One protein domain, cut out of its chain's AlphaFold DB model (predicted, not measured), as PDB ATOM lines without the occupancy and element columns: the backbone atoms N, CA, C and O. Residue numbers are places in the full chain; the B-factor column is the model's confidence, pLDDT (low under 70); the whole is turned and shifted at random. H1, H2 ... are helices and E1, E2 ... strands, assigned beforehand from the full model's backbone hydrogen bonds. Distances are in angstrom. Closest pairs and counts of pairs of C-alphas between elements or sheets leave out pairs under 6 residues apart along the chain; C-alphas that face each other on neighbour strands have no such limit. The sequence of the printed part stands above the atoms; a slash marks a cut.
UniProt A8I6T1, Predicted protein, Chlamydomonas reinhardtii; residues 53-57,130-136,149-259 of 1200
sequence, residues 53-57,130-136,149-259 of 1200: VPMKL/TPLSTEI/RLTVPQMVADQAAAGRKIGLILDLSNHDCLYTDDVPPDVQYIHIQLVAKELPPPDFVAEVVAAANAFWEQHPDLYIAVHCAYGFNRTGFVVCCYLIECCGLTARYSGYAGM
ATOM      1  N   VAL A  53      85.477  90.976  14.751       85.56
ATOM      2  CA  VAL A  53      84.726  92.231  14.769       85.56
ATOM      3  C   VAL A  53      84.580  92.671  16.233       85.56
ATOM      4  O   VAL A  53      83.686  92.175  16.926       85.56
ATOM      5  N   PRO A  54      85.455  93.557  16.745       81.00
ATOM      6  CA  PRO A  54      85.335  94.104  18.093       81.00
ATOM      7  C   PRO A  54      84.105  95.016  18.193       81.00
ATOM      8  O   PRO A  54      83.906  95.891  17.351       81.00
ATOM      9  N   MET A  55      83.272  94.819  19.216       72.38
ATOM     10  CA  MET A  55      81.954  95.469  19.312       72.38
ATOM     11  C   MET A  55      81.857  96.404  20.515       72.38
ATOM     12  O   MET A  55      82.302  96.063  21.612       72.38
ATOM     13  N   LYS A  56      81.282  97.592  20.294       59.69
ATOM     14  CA  LYS A  56      81.226  98.691  21.262       59.69
ATOM     15  C   LYS A  56      80.083  99.667  20.931       59.69
ATOM     16  O   LYS A  56      80.094 100.254  19.853       59.69
ATOM     17  N   LEU A  57      79.162  99.905  21.871       43.16
ATOM     18  CA  LEU A  57      78.301 101.105  21.873       43.16
ATOM     19  C   LEU A  57      79.150 102.381  22.091       43.16
ATOM     20  O   LEU A  57      80.187 102.308  22.752       43.16
ATOM     21  N   THR A 130      77.708  96.912  26.474       54.28
ATOM     22  CA  THR A 130      77.202  95.617  26.003       54.28
ATOM     23  C   THR A 130      75.922  95.846  25.182       54.28
ATOM     24  O   THR A 130      75.162  96.749  25.539       54.28
ATOM     25  N   PRO A 131      75.626  95.047  24.138       65.50
ATOM     26  CA  PRO A 131      74.259  94.945  23.633       65.50
ATOM     27  C   PRO A 131      73.284  94.639  24.782       65.50
ATOM     28  O   PRO A 131      73.636  93.922  25.720       65.50
ATOM     29  N   LEU A 132      72.074  95.183  24.724       71.94
ATOM     30  CA  LEU A 132      71.023  94.902  25.707       71.94
ATOM     31  C   LEU A 132      69.893  94.128  25.032       71.94
ATOM     32  O   LEU A 132      69.679  94.285  23.825       71.94
ATOM     33  N   SER A 133      69.183  93.301  25.800       75.81
ATOM     34  CA  SER A 133      68.005  92.604  25.296       75.81
ATOM     35  C   SER A 133      66.929  93.593  24.861       75.81
ATOM     36  O   SER A 133      66.831  94.721  25.363       75.81
ATOM     37  N   THR A 134      66.086  93.151  23.935       73.88
ATOM     38  CA  THR A 134      64.895  93.899  23.539       73.88
ATOM     39  C   THR A 134      63.993  94.119  24.762       73.88
ATOM     40  O   THR A 134      63.509  95.229  24.967       73.88
ATOM     41  N   GLU A 135      63.889  93.124  25.653       74.44
ATOM     42  CA  GLU A 135      63.152  93.214  26.921       74.44
ATOM     43  C   GLU A 135      63.705  94.288  27.877       74.44
ATOM     44  O   GLU A 135      62.926  95.093  28.383       74.44
ATOM     45  N   ILE A 136      65.024  94.376  28.099       71.38
ATOM     46  CA  ILE A 136      65.632  95.411  28.964       71.38
ATOM     47  C   ILE A 136      65.395  96.820  28.399       71.38
ATOM     48  O   ILE A 136      65.208  97.776  29.152       71.38
ATOM     49  N   ARG A 149      69.955 102.691  21.169       65.31
ATOM     50  CA  ARG A 149      69.584 101.276  21.348       65.31
ATOM     51  C   ARG A 149      70.486 100.397  20.470       65.31
ATOM     52  O   ARG A 149      70.544 100.613  19.263       65.31
ATOM     53  N   LEU A 150      71.148  99.394  21.055       71.06
ATOM     54  CA  LEU A 150      71.843  98.323  20.327       71.06
ATOM     55  C   LEU A 150      71.407  96.966  20.888       71.06
ATOM     56  O   LEU A 150      71.777  96.604  22.004       71.06
ATOM     57  N   THR A 151      70.647  96.224  20.088       80.12
ATOM     58  CA  THR A 151      70.318  94.811  20.319       80.12
ATOM     59  C   THR A 151      71.176  93.933  19.406       80.12
ATOM     60  O   THR A 151      71.702  94.401  18.388       80.12
ATOM     61  N   VAL A 152      71.316  92.646  19.729       81.44
ATOM     62  CA  VAL A 152      72.065  91.707  18.874       81.44
ATOM     63  C   VAL A 152      71.457  91.541  17.469       81.44
ATOM     64  O   VAL A 152      72.237  91.560  16.517       81.44
ATOM     65  N   PRO A 153      70.124  91.470  17.266       82.31
ATOM     66  CA  PRO A 153      69.540  91.399  15.927       82.31
ATOM     67  C   PRO A 153      69.898  92.606  15.052       82.31
ATOM     68  O   PRO A 153      70.270  92.422  13.894       82.31
ATOM     69  N   GLN A 154      69.871  93.824  15.610       80.50
ATOM     70  CA  GLN A 154      70.280  95.042  14.899       80.50
ATOM     71  C   GLN A 154      71.765  94.979  14.514       80.50
ATOM     72  O   GLN A 154      72.125  95.136  13.351       80.50
ATOM     73  N   MET A 155      72.621  94.651  15.481       83.88
ATOM     74  CA  MET A 155      74.067  94.514  15.310       83.88
ATOM     75  C   MET A 155      74.456  93.462  14.252       83.88
ATOM     76  O   MET A 155      75.376  93.687  13.462       83.88
ATOM     77  N   VAL A 156      73.770  92.314  14.217       84.69
ATOM     78  CA  VAL A 156      73.987  91.258  13.214       84.69
ATOM     79  C   VAL A 156      73.488  91.705  11.837       84.69
ATOM     80  O   VAL A 156      74.185  91.477  10.846       84.69
ATOM     81  N   ALA A 157      72.341  92.389  11.760       83.81
ATOM     82  CA  ALA A 157      71.815  92.942  10.512       83.81
ATOM     83  C   ALA A 157      72.741  94.017   9.912       83.81
ATOM     84  O   ALA A 157      73.036  93.965   8.719       83.81
ATOM     85  N   ASP A 158      73.269  94.930  10.730       81.56
ATOM     86  CA  ASP A 158      74.199  95.985  10.302       81.56
ATOM     87  C   ASP A 158      75.521  95.406   9.768       81.56
ATOM     88  O   ASP A 158      76.051  95.856   8.748       81.56
ATOM     89  N   GLN A 159      76.043  94.354  10.408       83.94
ATOM     90  CA  GLN A 159      77.232  93.642   9.926       83.94
ATOM     91  C   GLN A 159      76.949  92.869   8.627       83.94
ATOM     92  O   GLN A 159      77.746  92.937   7.689       83.94
ATOM     93  N   ALA A 160      75.795  92.204   8.517       84.38
ATOM     94  CA  ALA A 160      75.376  91.528   7.291       84.38
ATOM     95  C   ALA A 160      75.184  92.512   6.119       84.38
ATOM     96  O   ALA A 160      75.626  92.223   5.005       84.38
ATOM     97  N   ALA A 161      74.615  93.696   6.369       81.75
ATOM     98  CA  ALA A 161      74.491  94.778   5.391       81.75
ATOM     99  C   ALA A 161      75.861  95.320   4.935       81.75
ATOM    100  O   ALA A 161      76.034  95.654   3.765       81.75
ATOM    101  N   ALA A 162      76.861  95.322   5.824       77.69
ATOM    102  CA  ALA A 162      78.259  95.608   5.496       77.69
ATOM    103  C   ALA A 162      79.002  94.434   4.809       77.69
ATOM    104  O   ALA A 162      80.224  94.481   4.664       77.69
ATOM    105  N   GLY A 163      78.299  93.366   4.403       85.56
ATOM    106  CA  GLY A 163      78.873  92.187   3.744       85.56
ATOM    107  C   GLY A 163      79.598  91.213   4.683       85.56
ATOM    108  O   GLY A 163      80.308  90.322   4.219       85.56
ATOM    109  N   ARG A 164      79.443  91.368   6.004       89.19
ATOM    110  CA  ARG A 164      80.168  90.616   7.037       89.19
ATOM    111  C   ARG A 164      79.196  89.768   7.852       89.19
ATOM    112  O   ARG A 164      78.708  90.196   8.894       89.19
ATOM    113  N   LYS A 165      78.898  88.546   7.392       93.06
ATOM    114  CA  LYS A 165      78.043  87.636   8.169       93.06
ATOM    115  C   LYS A 165      78.758  87.205   9.457       93.06
ATOM    116  O   LYS A 165      79.705  86.419   9.410       93.06
ATOM    117  N   ILE A 166      78.277  87.710  10.594       93.25
ATOM    118  CA  ILE A 166      78.599  87.188  11.927       93.25
ATOM    119  C   ILE A 166      78.048  85.760  12.039       93.25
ATOM    120  O   ILE A 166      76.938  85.499  11.578       93.25
ATOM    121  N   GLY A 167      78.810  84.847  12.641       93.31
ATOM    122  CA  GLY A 167      78.336  83.490  12.957       93.31
ATOM    123  C   GLY A 167      78.689  82.987  14.358       93.31
ATOM    124  O   GLY A 167      78.182  81.945  14.758       93.31
ATOM    125  N   LEU A 168      79.508  83.726  15.112       95.12
ATOM    126  CA  LEU A 168      79.790  83.496  16.529       95.12
ATOM    127  C   LEU A 168      79.926  84.842  17.244       95.12
ATOM    128  O   LEU A 168      80.569  85.746  16.710       95.12
ATOM    129  N   ILE A 169      79.361  84.945  18.445       93.19
ATOM    130  CA  ILE A 169      79.576  86.017  19.417       93.19
ATOM    131  C   ILE A 169      80.380  85.461  20.599       93.19
ATOM    132  O   ILE A 169      79.962  84.502  21.248       93.19
ATOM    133  N   LEU A 170      81.520  86.093  20.875       93.25
ATOM    134  CA  LEU A 170      82.351  85.896  22.059       93.25
ATOM    135  C   LEU A 170      82.070  87.022  23.063       93.25
ATOM    136  O   LEU A 170      82.513  88.163  22.869       93.25
ATOM    137  N   ASP A 171      81.350  86.702  24.136       90.50
ATOM    138  CA  ASP A 171      81.155  87.611  25.267       90.50
ATOM    139  C   ASP A 171      82.295  87.424  26.280       90.50
ATOM    140  O   ASP A 171      82.489  86.334  26.816       90.50
ATOM    141  N   LEU A 172      83.054  88.495  26.532       89.44
ATOM    142  CA  LEU A 172      84.146  88.566  27.511       89.44
ATOM    143  C   LEU A 172      83.779  89.472  28.709       89.44
ATOM    144  O   LEU A 172      84.633  90.170  29.271       89.44
ATOM    145  N   SER A 173      82.492  89.592  29.038       83.19
ATOM    146  CA  SER A 173      81.970  90.352  30.179       83.19
ATOM    147  C   SER A 173      82.177  89.621  31.518       83.19
ATOM    148  O   SER A 173      82.739  88.534  31.578       83.19
ATOM    149  N   ASN A 174      81.817  90.281  32.629       79.44
ATOM    150  CA  ASN A 174      81.877  89.682  33.976       79.44
ATOM    151  C   ASN A 174      80.494  89.515  34.629       79.44
ATOM    152  O   ASN A 174      80.395  88.959  35.715       79.44
ATOM    153  N   HIS A 175      79.457  90.071  34.012       73.88
ATOM    154  CA  HIS A 175      78.071  89.935  34.444       73.88
ATOM    155  C   HIS A 175      77.433  88.786  33.657       73.88
ATOM    156  O   HIS A 175      77.966  88.396  32.616       73.88
ATOM    157  N   ASP A 176      76.284  88.290  34.107       71.06
ATOM    158  CA  ASP A 176      75.458  87.396  33.295       71.06
ATOM    159  C   ASP A 176      75.079  88.075  31.967       71.06
ATOM    160  O   ASP A 176      75.046  89.308  31.865       71.06
ATOM    161  N   CYS A 177      74.840  87.287  30.919       68.31
ATOM    162  CA  CYS A 177      74.545  87.840  29.600       68.31
ATOM    163  C   CYS A 177      73.225  88.624  29.605       68.31
ATOM    164  O   CYS A 177      72.184  88.117  30.018       68.31
ATOM    165  N   LEU A 178      73.268  89.855  29.096       72.69
ATOM    166  CA  LEU A 178      72.137  90.788  29.103       72.69
ATOM    167  C   LEU A 178      71.245  90.669  27.855       72.69
ATOM    168  O   LEU A 178      70.419  91.549  27.634       72.69
ATOM    169  N   TYR A 179      71.462  89.659  27.001       79.19
ATOM    170  CA  TYR A 179      70.864  89.594  25.661       79.19
ATOM    171  C   TYR A 179      70.705  88.181  25.056       79.19
ATOM    172  O   TYR A 179      70.384  88.083  23.874       79.19
ATOM    173  N   THR A 180      70.942  87.089  25.799       77.06
ATOM    174  CA  THR A 180      71.027  85.720  25.230       77.06
ATOM    175  C   THR A 180      69.828  85.338  24.359       77.06
ATOM    176  O   THR A 180      70.007  84.776  23.281       77.06
ATOM    177  N   ASP A 181      68.614  85.678  24.797       79.31
ATOM    178  CA  ASP A 181      67.363  85.336  24.110       79.31
ATOM    179  C   ASP A 181      67.130  86.140  22.811       79.31
ATOM    180  O   ASP A 181      66.314  85.751  21.977       79.31
ATOM    181  N   ASP A 182      67.890  87.222  22.598       79.38
ATOM    182  CA  ASP A 182      67.928  88.012  21.361       79.38
ATOM    183  C   ASP A 182      69.020  87.540  20.373       79.38
ATOM    184  O   ASP A 182      69.191  88.141  19.307       79.38
ATOM    185  N   VAL A 183      69.792  86.486  20.676       84.69
ATOM    186  CA  VAL A 183      70.797  85.950  19.736       84.69
ATOM    187  C   VAL A 183      70.101  85.190  18.588       84.69
ATOM    188  O   VAL A 183      69.357  84.243  18.848       84.69
ATOM    189  N   PRO A 184      70.337  85.544  17.304       87.69
ATOM    190  CA  PRO A 184      69.727  84.849  16.171       87.69
ATOM    191  C   PRO A 184      70.085  83.352  16.127       87.69
ATOM    192  O   PRO A 184      71.253  83.017  16.318       87.69
ATOM    193  N   PRO A 185      69.148  82.440  15.788       84.69
ATOM    194  CA  PRO A 185      69.398  80.991  15.803       84.69
ATOM    195  C   PRO A 185      70.505  80.473  14.868       84.69
ATOM    196  O   PRO A 185      70.902  79.315  14.988       84.69
ATOM    197  N   ASP A 186      70.986  81.283  13.919       85.69
ATOM    198  CA  ASP A 186      72.111  80.967  13.032       85.69
ATOM    199  C   ASP A 186      73.437  81.648  13.437       85.69
ATOM    200  O   ASP A 186      74.410  81.610  12.679       85.69
ATOM    201  N   VAL A 187      73.486  82.234  14.639       91.56
ATOM    202  CA  VAL A 187      74.673  82.819  15.273       91.56
ATOM    203  C   VAL A 187      74.959  82.072  16.577       91.56
ATOM    204  O   VAL A 187      74.130  82.013  17.478       91.56
ATOM    205  N   GLN A 188      76.155  81.497  16.695       93.44
ATOM    206  CA  GLN A 188      76.610  80.851  17.926       93.44
ATOM    207  C   GLN A 188      76.902  81.903  19.007       93.44
ATOM    208  O   GLN A 188      77.327  83.019  18.701       93.44
ATOM    209  N   TYR A 189      76.735  81.542  20.276       92.56
ATOM    210  CA  TYR A 189      77.081  82.383  21.423       92.56
ATOM    211  C   TYR A 189      77.954  81.594  22.398       92.56
ATOM    212  O   TYR A 189      77.610  80.469  22.762       92.56
ATOM    213  N   ILE A 190      79.073  82.184  22.822       92.75
ATOM    214  CA  ILE A 190      79.956  81.632  23.852       92.75
ATOM    215  C   ILE A 190      80.302  82.759  24.832       92.75
ATOM    216  O   ILE A 190      80.890  83.773  24.452       92.75
ATOM    217  N   HIS A 191      79.955  82.559  26.103       91.19
ATOM    218  CA  HIS A 191      80.378  83.416  27.209       91.19
ATOM    219  C   HIS A 191      81.666  82.854  27.797       91.19
ATOM    220  O   HIS A 191      81.668  81.734  28.303       91.19
ATOM    221  N   ILE A 192      82.747  83.624  27.736       89.44
ATOM    222  CA  ILE A 192      84.011  83.294  28.393       89.44
ATOM    223  C   ILE A 192      84.215  84.383  29.446       89.44
ATOM    224  O   ILE A 192      84.678  85.489  29.158       89.44
ATOM    225  N   GLN A 193      83.738  84.106  30.661       84.00
ATOM    226  CA  GLN A 193      83.643  85.096  31.732       84.00
ATOM    227  C   GLN A 193      85.033  85.436  32.287       84.00
ATOM    228  O   GLN A 193      85.827  84.552  32.598       84.00
ATOM    229  N   LEU A 194      85.323  86.731  32.448       77.44
ATOM    230  CA  LEU A 194      86.557  87.199  33.085       77.44
ATOM    231  C   LEU A 194      86.257  88.256  34.135       77.44
ATOM    232  O   LEU A 194      85.559  89.229  33.844       77.44
ATOM    233  N   VAL A 195      86.881  88.129  35.305       75.38
ATOM    234  CA  VAL A 195      86.767  89.090  36.406       75.38
ATOM    235  C   VAL A 195      87.096  90.513  35.939       75.38
ATOM    236  O   VAL A 195      88.054  90.780  35.207       75.38
ATOM    237  N   ALA A 196      86.252  91.468  36.327       61.41
ATOM    238  CA  ALA A 196      86.410  92.852  35.905       61.41
ATOM    239  C   ALA A 196      87.647  93.508  36.550       61.41
ATOM    240  O   ALA A 196      87.843  93.425  37.758       61.41
ATOM    241  N   LYS A 197      88.402  94.269  35.742       66.75
ATOM    242  CA  LYS A 197      89.652  94.983  36.097       66.75
ATOM    243  C   LYS A 197      90.905  94.100  36.248       66.75
ATOM    244  O   LYS A 197      91.980  94.664  36.439       66.75
ATOM    245  N   GLU A 198      90.805  92.783  36.079       70.94
ATOM    246  CA  GLU A 198      91.975  91.908  35.918       70.94
ATOM    247  C   GLU A 198      92.550  91.952  34.487       70.94
ATOM    248  O   GLU A 198      91.890  92.376  33.529       70.94
ATOM    249  N   LEU A 199      93.804  91.512  34.347       70.56
ATOM    250  CA  LEU A 199      94.439  91.247  33.055       70.56
ATOM    251  C   LEU A 199      94.026  89.838  32.584       70.56
ATOM    252  O   LEU A 199      94.149  88.915  33.385       70.56
ATOM    253  N   PRO A 200      93.594  89.630  31.324       82.06
ATOM    254  CA  PRO A 200      93.239  88.295  30.839       82.06
ATOM    255  C   PRO A 200      94.404  87.298  31.010       82.06
ATOM    256  O   PRO A 200      95.480  87.540  30.452       82.06
ATOM    257  N   PRO A 201      94.239  86.208  31.789       83.19
ATOM    258  CA  PRO A 201      95.310  85.245  32.025       83.19
ATOM    259  C   PRO A 201      95.585  84.393  30.772       83.19
ATOM    260  O   PRO A 201      94.719  84.294  29.900       83.19
ATOM    261  N   PRO A 202      96.764  83.748  30.663       85.31
ATOM    262  CA  PRO A 202      97.135  82.974  29.477       85.31
ATOM    263  C   PRO A 202      96.130  81.876  29.117       85.31
ATOM    264  O   PRO A 202      95.840  81.693  27.941       85.31
ATOM    265  N   ASP A 203      95.559  81.197  30.114       88.19
ATOM    266  CA  ASP A 203      94.612  80.100  29.890       88.19
ATOM    267  C   ASP A 203      93.272  80.610  29.332       88.19
ATOM    268  O   ASP A 203      92.724  80.016  28.410       88.19
ATOM    269  N   PHE A 204      92.808  81.779  29.791       89.31
ATOM    270  CA  PHE A 204      91.645  82.477  29.226       89.31
ATOM    271  C   PHE A 204      91.905  82.942  27.788       89.31
ATOM    272  O   PHE A 204      91.060  82.792  26.912       89.31
ATOM    273  N   VAL A 205      93.091  83.501  27.517       89.75
ATOM    274  CA  VAL A 205      93.481  83.874  26.148       89.75
ATOM    275  C   VAL A 205      93.496  82.632  25.254       89.75
ATOM    276  O   VAL A 205      92.926  82.672  24.167       89.75
ATOM    277  N   ALA A 206      94.065  81.520  25.726       89.75
ATOM    278  CA  ALA A 206      94.083  80.248  25.013       89.75
ATOM    279  C   ALA A 206      92.673  79.678  24.781       89.75
ATOM    280  O   ALA A 206      92.420  79.147  23.703       89.75
ATOM    281  N   GLU A 207      91.745  79.827  25.729       93.56
ATOM    282  CA  GLU A 207      90.342  79.420  25.586       93.56
ATOM    283  C   GLU A 207      89.620  80.230  24.499       93.56
ATOM    284  O   GLU A 207      89.030  79.650  23.585       93.56
ATOM    285  N   VAL A 208      89.739  81.564  24.515       91.00
ATOM    286  CA  VAL A 208      89.137  82.427  23.481       91.00
ATOM    287  C   VAL A 208      89.779  82.179  22.105       91.00
ATOM    288  O   VAL A 208      89.083  82.146  21.088       91.00
ATOM    289  N   VAL A 209      91.098  81.958  22.055       92.81
ATOM    290  CA  VAL A 209      91.832  81.576  20.834       92.81
ATOM    291  C   VAL A 209      91.363  80.210  20.314       92.81
ATOM    292  O   VAL A 209      91.143  80.065  19.112       92.81
ATOM    293  N   ALA A 210      91.169  79.221  21.189       93.75
ATOM    294  CA  ALA A 210      90.691  77.890  20.820       93.75
ATOM    295  C   ALA A 210      89.250  77.927  20.295       93.75
ATOM    296  O   ALA A 210      88.976  77.334  19.253       93.75
ATOM    297  N   ALA A 211      88.354  78.671  20.953       94.25
ATOM    298  CA  ALA A 211      86.984  78.883  20.492       94.25
ATOM    299  C   ALA A 211      86.948  79.547  19.103       94.25
ATOM    300  O   ALA A 211      86.215  79.099  18.219       94.25
ATOM    301  N   ALA A 212      87.784  80.566  18.875       94.69
ATOM    302  CA  ALA A 212      87.879  81.238  17.583       94.69
ATOM    303  C   ALA A 212      88.444  80.336  16.470       94.69
ATOM    304  O   ALA A 212      87.899  80.306  15.366       94.69
ATOM    305  N   ASN A 213      89.494  79.560  16.763       94.62
ATOM    306  CA  ASN A 213      90.073  78.602  15.818       94.62
ATOM    307  C   ASN A 213      89.074  77.492  15.459       94.62
ATOM    308  O   ASN A 213      88.792  77.292  14.282       94.62
ATOM    309  N   ALA A 214      88.473  76.830  16.453       94.62
ATOM    310  CA  ALA A 214      87.512  75.745  16.240       94.62
ATOM    311  C   ALA A 214      86.252  76.202  15.479       94.62
ATOM    312  O   ALA A 214      85.660  75.421  14.727       94.62
ATOM    313  N   PHE A 215      85.854  77.469  15.642       95.69
ATOM    314  CA  PHE A 215      84.814  78.087  14.827       95.69
ATOM    315  C   PHE A 215      85.276  78.306  13.379       95.69
ATOM    316  O   PHE A 215      84.582  77.887  12.454       95.69
ATOM    317  N   TRP A 216      86.443  78.919  13.147       95.19
ATOM    318  CA  TRP A 216      86.937  79.185  11.788       95.19
ATOM    319  C   TRP A 216      87.374  77.936  11.012       95.19
ATOM    320  O   TRP A 216      87.319  77.953   9.784       95.19
ATOM    321  N   GLU A 217      87.725  76.839  11.682       93.81
ATOM    322  CA  GLU A 217      87.933  75.528  11.047       93.81
ATOM    323  C   GLU A 217      86.645  74.985  10.400       93.81
ATOM    324  O   GLU A 217      86.696  74.361   9.340       93.81
ATOM    325  N   GLN A 218      85.482  75.264  10.999       93.19
ATOM    326  CA  GLN A 218      84.165  74.840  10.501       93.19
ATOM    327  C   GLN A 218      83.498  75.900   9.610       93.19
ATOM    328  O   GLN A 218      82.726  75.579   8.701       93.19
ATOM    329  N   HIS A 219      83.785  77.177   9.868       93.25
ATOM    330  CA  HIS A 219      83.120  78.334   9.276       93.25
ATOM    331  C   HIS A 219      84.129  79.407   8.813       93.25
ATOM    332  O   HIS A 219      84.032  80.565   9.230       93.25
ATOM    333  N   PRO A 220      85.085  79.071   7.920       90.81
ATOM    334  CA  PRO A 220      86.193  79.958   7.540       90.81
ATOM    335  C   PRO A 220      85.738  81.259   6.868       90.81
ATOM    336  O   PRO A 220      86.469  82.254   6.857       90.81
ATOM    337  N   ASP A 221      84.524  81.284   6.313       90.69
ATOM    338  CA  ASP A 221      83.963  82.472   5.678       90.69
ATOM    339  C   ASP A 221      83.306  83.467   6.643       90.69
ATOM    340  O   ASP A 221      83.257  84.657   6.321       90.69
ATOM    341  N   LEU A 222      82.892  83.026   7.835       93.69
ATOM    342  CA  LEU A 222      82.121  83.831   8.783       93.69
ATOM    343  C   LEU A 222      83.001  84.695   9.702       93.69
ATOM    344  O   LEU A 222      84.179  84.423   9.946       93.69
ATOM    345  N   TYR A 223      82.401  85.763  10.221       93.25
ATOM    346  CA  TYR A 223      83.029  86.705  11.141       93.25
ATOM    347  C   TYR A 223      82.692  86.365  12.596       93.25
ATOM    348  O   TYR A 223      81.589  85.902  12.900       93.25
ATOM    349  N   ILE A 224      83.644  86.636  13.491       94.38
ATOM    350  CA  ILE A 224      83.475  86.454  14.934       94.38
ATOM    351  C   ILE A 224      83.283  87.822  15.580       94.38
ATOM    352  O   ILE A 224      84.198  88.645  15.618       94.38
ATOM    353  N   ALA A 225      82.086  88.049  16.098       90.56
ATOM    354  CA  ALA A 225      81.772  89.133  17.010       90.56
ATOM    355  C   ALA A 225      82.515  88.925  18.338       90.56
ATOM    356  O   ALA A 225      82.489  87.827  18.887       90.56
ATOM    357  N   VAL A 226      83.169  89.956  18.877       90.88
ATOM    358  CA  VAL A 226      83.839  89.867  20.187       90.88
ATOM    359  C   VAL A 226      83.679  91.159  20.980       90.88
ATOM    360  O   VAL A 226      83.921  92.254  20.470       90.88
ATOM    361  N   HIS A 227      83.259  91.062  22.241       87.50
ATOM    362  CA  HIS A 227      83.035  92.239  23.082       87.50
ATOM    363  C   HIS A 227      83.341  91.983  24.560       87.50
ATOM    364  O   HIS A 227      83.589  90.871  25.004       87.50
ATOM    365  N   CYS A 228      83.292  93.054  25.342       84.69
ATOM    366  CA  CYS A 228      83.117  93.010  26.789       84.69
ATOM    367  C   CYS A 228      82.246  94.218  27.178       84.69
ATOM    368  O   CYS A 228      81.831  94.965  26.295       84.69
ATOM    369  N   ALA A 229      82.049  94.493  28.471       73.81
ATOM    370  CA  ALA A 229      81.209  95.606  28.959       73.81
ATOM    371  C   ALA A 229      81.471  97.022  28.366       73.81
ATOM    372  O   ALA A 229      80.611  97.891  28.481       73.81
ATOM    373  N   TYR A 230      82.640  97.251  27.745       71.06
ATOM    374  CA  TYR A 230      83.054  98.511  27.096       71.06
ATOM    375  C   TYR A 230      83.676  98.316  25.697       71.06
ATOM    376  O   TYR A 230      84.260  99.247  25.143       71.06
ATOM    377  N   GLY A 231      83.677  97.086  25.167       69.19
ATOM    378  CA  GLY A 231      84.269  96.741  23.866       69.19
ATOM    379  C   GLY A 231      85.773  97.006  23.659       69.19
ATOM    380  O   GLY A 231      86.274  96.767  22.566       69.19
ATOM    381  N   PHE A 232      86.492  97.519  24.665       70.12
ATOM    382  CA  PHE A 232      87.836  98.087  24.494       70.12
ATOM    383  C   PHE A 232      88.939  97.255  25.165       70.12
ATOM    384  O   PHE A 232      89.693  96.581  24.473       70.12
ATOM    385  N   ASN A 233      89.024  97.247  26.503       80.25
ATOM    386  CA  ASN A 233      90.184  96.686  27.217       80.25
ATOM    387  C   ASN A 233      90.373  95.169  27.015       80.25
ATOM    388  O   ASN A 233      91.401  94.749  26.492       80.25
ATOM    389  N   ARG A 234      89.393  94.341  27.414       82.88
ATOM    390  CA  ARG A 234      89.488  92.869  27.298       82.88
ATOM    391  C   ARG A 234      89.451  92.427  25.833       82.88
ATOM    392  O   ARG A 234      90.325  91.685  25.401       82.88
ATOM    393  N   THR A 235      88.506  92.973  25.066       83.81
ATOM    394  CA  THR A 235      88.359  92.768  23.618       83.81
ATOM    395  C   THR A 235      89.662  93.022  22.855       83.81
ATOM    396  O   THR A 235      90.166  92.137  22.169       83.81
ATOM    397  N   GLY A 236      90.241  94.219  23.000       83.00
ATOM    398  CA  GLY A 236      91.460  94.616  22.300       83.00
ATOM    399  C   GLY A 236      92.688  93.832  22.753       83.00
ATOM    400  O   GLY A 236      93.532  93.510  21.919       83.00
ATOM    401  N   PHE A 237      92.774  93.471  24.040       84.38
ATOM    402  CA  PHE A 237      93.858  92.638  24.559       84.38
ATOM    403  C   PHE A 237      93.857  91.244  23.919       84.38
ATOM    404  O   PHE A 237      94.866  90.850  23.342       84.38
ATOM    405  N   VAL A 238      92.725  90.532  23.942       85.38
ATOM    406  CA  VAL A 238      92.644  89.162  23.408       85.38
ATOM    407  C   VAL A 238      92.834  89.132  21.888       85.38
ATOM    408  O   VAL A 238      93.591  88.302  21.387       85.38
ATOM    409  N   VAL A 239      92.242  90.079  21.147       85.75
ATOM    410  CA  VAL A 239      92.476  90.197  19.695       85.75
ATOM    411  C   VAL A 239      93.951  90.504  19.400       85.75
ATOM    412  O   VAL A 239      94.521  89.929  18.473       85.75
ATOM    413  N   CYS A 240      94.621  91.336  20.209       83.06
ATOM    414  CA  CYS A 240      96.066  91.546  20.082       83.06
ATOM    415  C   CYS A 240      96.880  90.278  20.371       83.06
ATOM    416  O   CYS A 240      97.834  90.022  19.638       83.06
ATOM    417  N   CYS A 241      96.522  89.483  21.383       84.81
ATOM    418  CA  CYS A 241      97.183  88.206  21.662       84.81
ATOM    419  C   CYS A 241      97.046  87.237  20.482       84.81
ATOM    420  O   CYS A 241      98.064  86.767  19.984       84.81
ATOM    421  N   TYR A 242      95.839  87.043  19.937       87.06
ATOM    422  CA  TYR A 242      95.629  86.213  18.743       87.06
ATOM    423  C   TYR A 242      96.471  86.698  17.547       87.06
ATOM    424  O   TYR A 242      97.125  85.903  16.872       87.06
ATOM    425  N   LEU A 243      96.517  88.013  17.290       82.75
ATOM    426  CA  LEU A 243      97.345  88.582  16.216       82.75
ATOM    427  C   LEU A 243      98.845  88.292  16.400       82.75
ATOM    428  O   LEU A 243      99.560  88.119  15.412       82.75
ATOM    429  N   ILE A 244      99.331  88.253  17.642       81.94
ATOM    430  CA  ILE A 244     100.736  87.978  17.962       81.94
ATOM    431  C   ILE A 244     101.032  86.474  17.885       81.94
ATOM    432  O   ILE A 244     102.020  86.074  17.272       81.94
ATOM    433  N   GLU A 245     100.182  85.648  18.488       83.50
ATOM    434  CA  GLU A 245     100.416  84.217  18.709       83.50
ATOM    435  C   GLU A 245     100.028  83.365  17.493       83.50
ATOM    436  O   GLU A 245     100.813  82.519  17.067       83.50
ATOM    437  N   CYS A 246      98.868  83.630  16.884       83.44
ATOM    438  CA  CYS A 246      98.358  82.883  15.730       83.44
ATOM    439  C   CYS A 246      98.793  83.497  14.389       83.44
ATOM    440  O   CYS A 246      99.047  82.769  13.432       83.44
ATOM    441  N   CYS A 247      98.881  84.830  14.297       78.75
ATOM    442  CA  CYS A 247      99.232  85.525  13.047       78.75
ATOM    443  C   CYS A 247     100.683  86.041  12.986       78.75
ATOM    444  O   CYS A 247     101.107  86.531  11.939       78.75
ATOM    445  N   GLY A 248     101.462  85.936  14.069       74.81
ATOM    446  CA  GLY A 248     102.883  86.302  14.091       74.81
ATOM    447  C   GLY A 248     103.186  87.806  14.019       74.81
ATOM    448  O   GLY A 248     104.327  88.184  13.738       74.81
ATOM    449  N   LEU A 249     102.203  88.687  14.252       71.69
ATOM    450  CA  LEU A 249     102.441  90.133  14.309       71.69
ATOM    451  C   LEU A 249     103.270  90.493  15.552       71.69
ATOM    452  O   LEU A 249     103.195  89.855  16.598       71.69
ATOM    453  N   THR A 250     104.034  91.586  15.486       65.88
ATOM    454  CA  THR A 250     104.624  92.151  16.711       65.88
ATOM    455  C   THR A 250     103.574  92.954  17.474       65.88
ATOM    456  O   THR A 250     102.716  93.587  16.859       65.88
ATOM    457  N   ALA A 251     103.710  93.048  18.801       50.81
ATOM    458  CA  ALA A 251     102.838  93.871  19.647       50.81
ATOM    459  C   ALA A 251     102.791  95.370  19.265       50.81
ATOM    460  O   ALA A 251     101.899  96.089  19.704       50.81
ATOM    461  N   ARG A 252     103.740  95.864  18.448       42.44
ATOM    462  CA  ARG A 252     103.656  97.214  17.863       42.44
ATOM    463  C   ARG A 252     102.707  97.248  16.664       42.44
ATOM    464  O   ARG A 252     101.981  98.220  16.518       42.44
ATOM    465  N   TYR A 253     102.716  96.221  15.814       50.38
ATOM    466  CA  TYR A 253     101.870  96.163  14.618       50.38
ATOM    467  C   TYR A 253     100.448  95.672  14.906       50.38
ATOM    468  O   TYR A 253      99.530  96.168  14.263       50.38
ATOM    469  N   SER A 254     100.228  94.793  15.892       41.22
ATOM    470  CA  SER A 254      98.868  94.389  16.295       41.22
ATOM    471  C   SER A 254      98.026  95.584  16.768       41.22
ATOM    472  O   SER A 254      96.858  95.692  16.403       41.22
ATOM    473  N   GLY A 255      98.638  96.538  17.480       40.25
ATOM    474  CA  GLY A 255      97.987  97.786  17.893       40.25
ATOM    475  C   GLY A 255      97.603  98.722  16.737       40.25
ATOM    476  O   GLY A 255      96.624  99.450  16.859       40.25
ATOM    477  N   TYR A 256      98.318  98.684  15.604       42.59
ATOM    478  CA  TYR A 256      97.937  99.429  14.392       42.59
ATOM    479  C   TYR A 256      96.954  98.654  13.503       42.59
ATOM    480  O   TYR A 256      96.140  99.271  12.820       42.59
ATOM    481  N   ALA A 257      96.984  97.317  13.522       43.25
ATOM    482  CA  ALA A 257      96.071  96.471  12.751       43.25
ATOM    483  C   ALA A 257      94.595  96.709  13.128       43.25
ATOM    484  O   ALA A 257      93.733  96.731  12.254       43.25
ATOM    485  N   GLY A 258      94.315  96.997  14.404       41.25
ATOM    486  CA  GLY A 258      92.987  97.409  14.882       41.25
ATOM    487  C   GLY A 258      92.504  98.792  14.413       41.25
ATOM    488  O   GLY A 258      91.364  99.146  14.691       41.25
ATOM    489  N   MET A 259      93.340  99.572  13.715       38.34
ATOM    490  CA  MET A 259      92.992 100.877  13.124       38.34
ATOM    491  C   MET A 259      93.110 100.903  11.589       38.34
ATOM    492  O   MET A 259      92.783 101.916  10.979       38.34
TER     493      MET A 259
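What this domain is: This is residues 53 to 57, 130 to 136 and 149 to 259 of the 1200 residues of the protein "Predicted protein" of Chlamydomonas reinhardtii (UniProt A8I6T1). A small parallel sheet of three strands, E2, E1 and E3, makes the middle of the domain, with H1 to one side of it and H2 and H3 to the other. H4 packs on H3 beyond the sheet and is the far end of a row of parts along the longest axis, while residues 172 to 187 make a long loop from E1 round to E2. The 123 printed residues hold four named helices and three named strands in the order H1, E1, E2, H2, E3, H3, H4, and the class is mixed, helices and strands. The whole is compact, with a radius of gyration of the C-alphas of 14.0 A, and rounded, with spans of 41 by 32 by 26 A.

How they stand to each other: The sheet runs E2, residues 188 to 191, then E1, residues 166 to 171, then E3, residues 223 to 227; E1 is the inner strand and E2 and E3 are the edge strands. E2 and E1 are parallel at 11 degrees, with N 169 and O 188 within hydrogen-bond range at 2.8 A and N 190 and O 169 at 2.9 A. E1 and E3 are parallel at 22 degrees, with N 170 and O 225 at 2.8 A and N 227 and O 170 at 3.1 A. Residues 53 to 54 form a short parallel pairing with residues 225 to 226 of E3. H2, residues 202 to 218, is on the sheet but only grazes it with residues 208 to 216; the closest C-alphas of H2 and E3 are those of Ala 212 and Ile 224, 7.3 A apart. E2, H2 and E3 form a split strand-helix-strand unit, two parallel strands joined through a helix with E1 between them in the sheet, and its crossover is right-handed. H1, residues 152 to 161, only grazes the sheet with residues 152 to 160; its closest C-alpha pair with E1 is Val 156 and Ile 166, 6.3 A. H3, residues 233 to 245, only grazes the sheet with residues 233 to 239; its closest C-alpha pair with E3 is Thr 235 and His 227, 5.4 A. H2 and H3 touch, the closest C-alphas being those of Val 205 and Val 238 at 6.0 A; they run the same way at a steep tilt of 69.9 degrees, only just short of about perpendicular. H4, residues 251 to 257, is not on the sheet; it touches H3, with the C-alphas of Cys 240 and Ser 254 closest at 5.5 A, and their lines are only just about perpendicular at 71 degrees. H1 is apart from H2, H3 and H4. Every O i to N i+4 pair is within hydrogen-bond range in H1 and H3, against 12 of 13 in H2 and 1 of 3 in H4, where 2 of 4 O i to N i+3 pairs are within range.

Where its parts are: E1 begins at C-alpha 166, (78.599, 87.188, 11.927), and is 13.6 A long; E3 measures 13.2 A and E2 10.3 A. H2, the longest helix, measures 24.4 A from C-alpha 202 at (97.135, 82.974, 29.477). H3 measures 18.2 A, H1 14.0 A and H4 10.0 A, ending at C-alpha 257, (96.071, 96.471, 12.751).

The domain as a whole: The two C-alphas farthest apart are those of Glu 135 and Thr 250, 42.7 A. Residues 58 to 129 are not printed, with 7.0 A between C-alphas 57 and 130, and neither are residues 137 to 148, with 10.4 A between C-alphas 136 and 149. The link from E1 to E2 is long, with 16 residues. Mean pLDDT of the printed part is 79.8; 19 residues are under 70, among them residues 250 to 259, and H4 has a mean of 44.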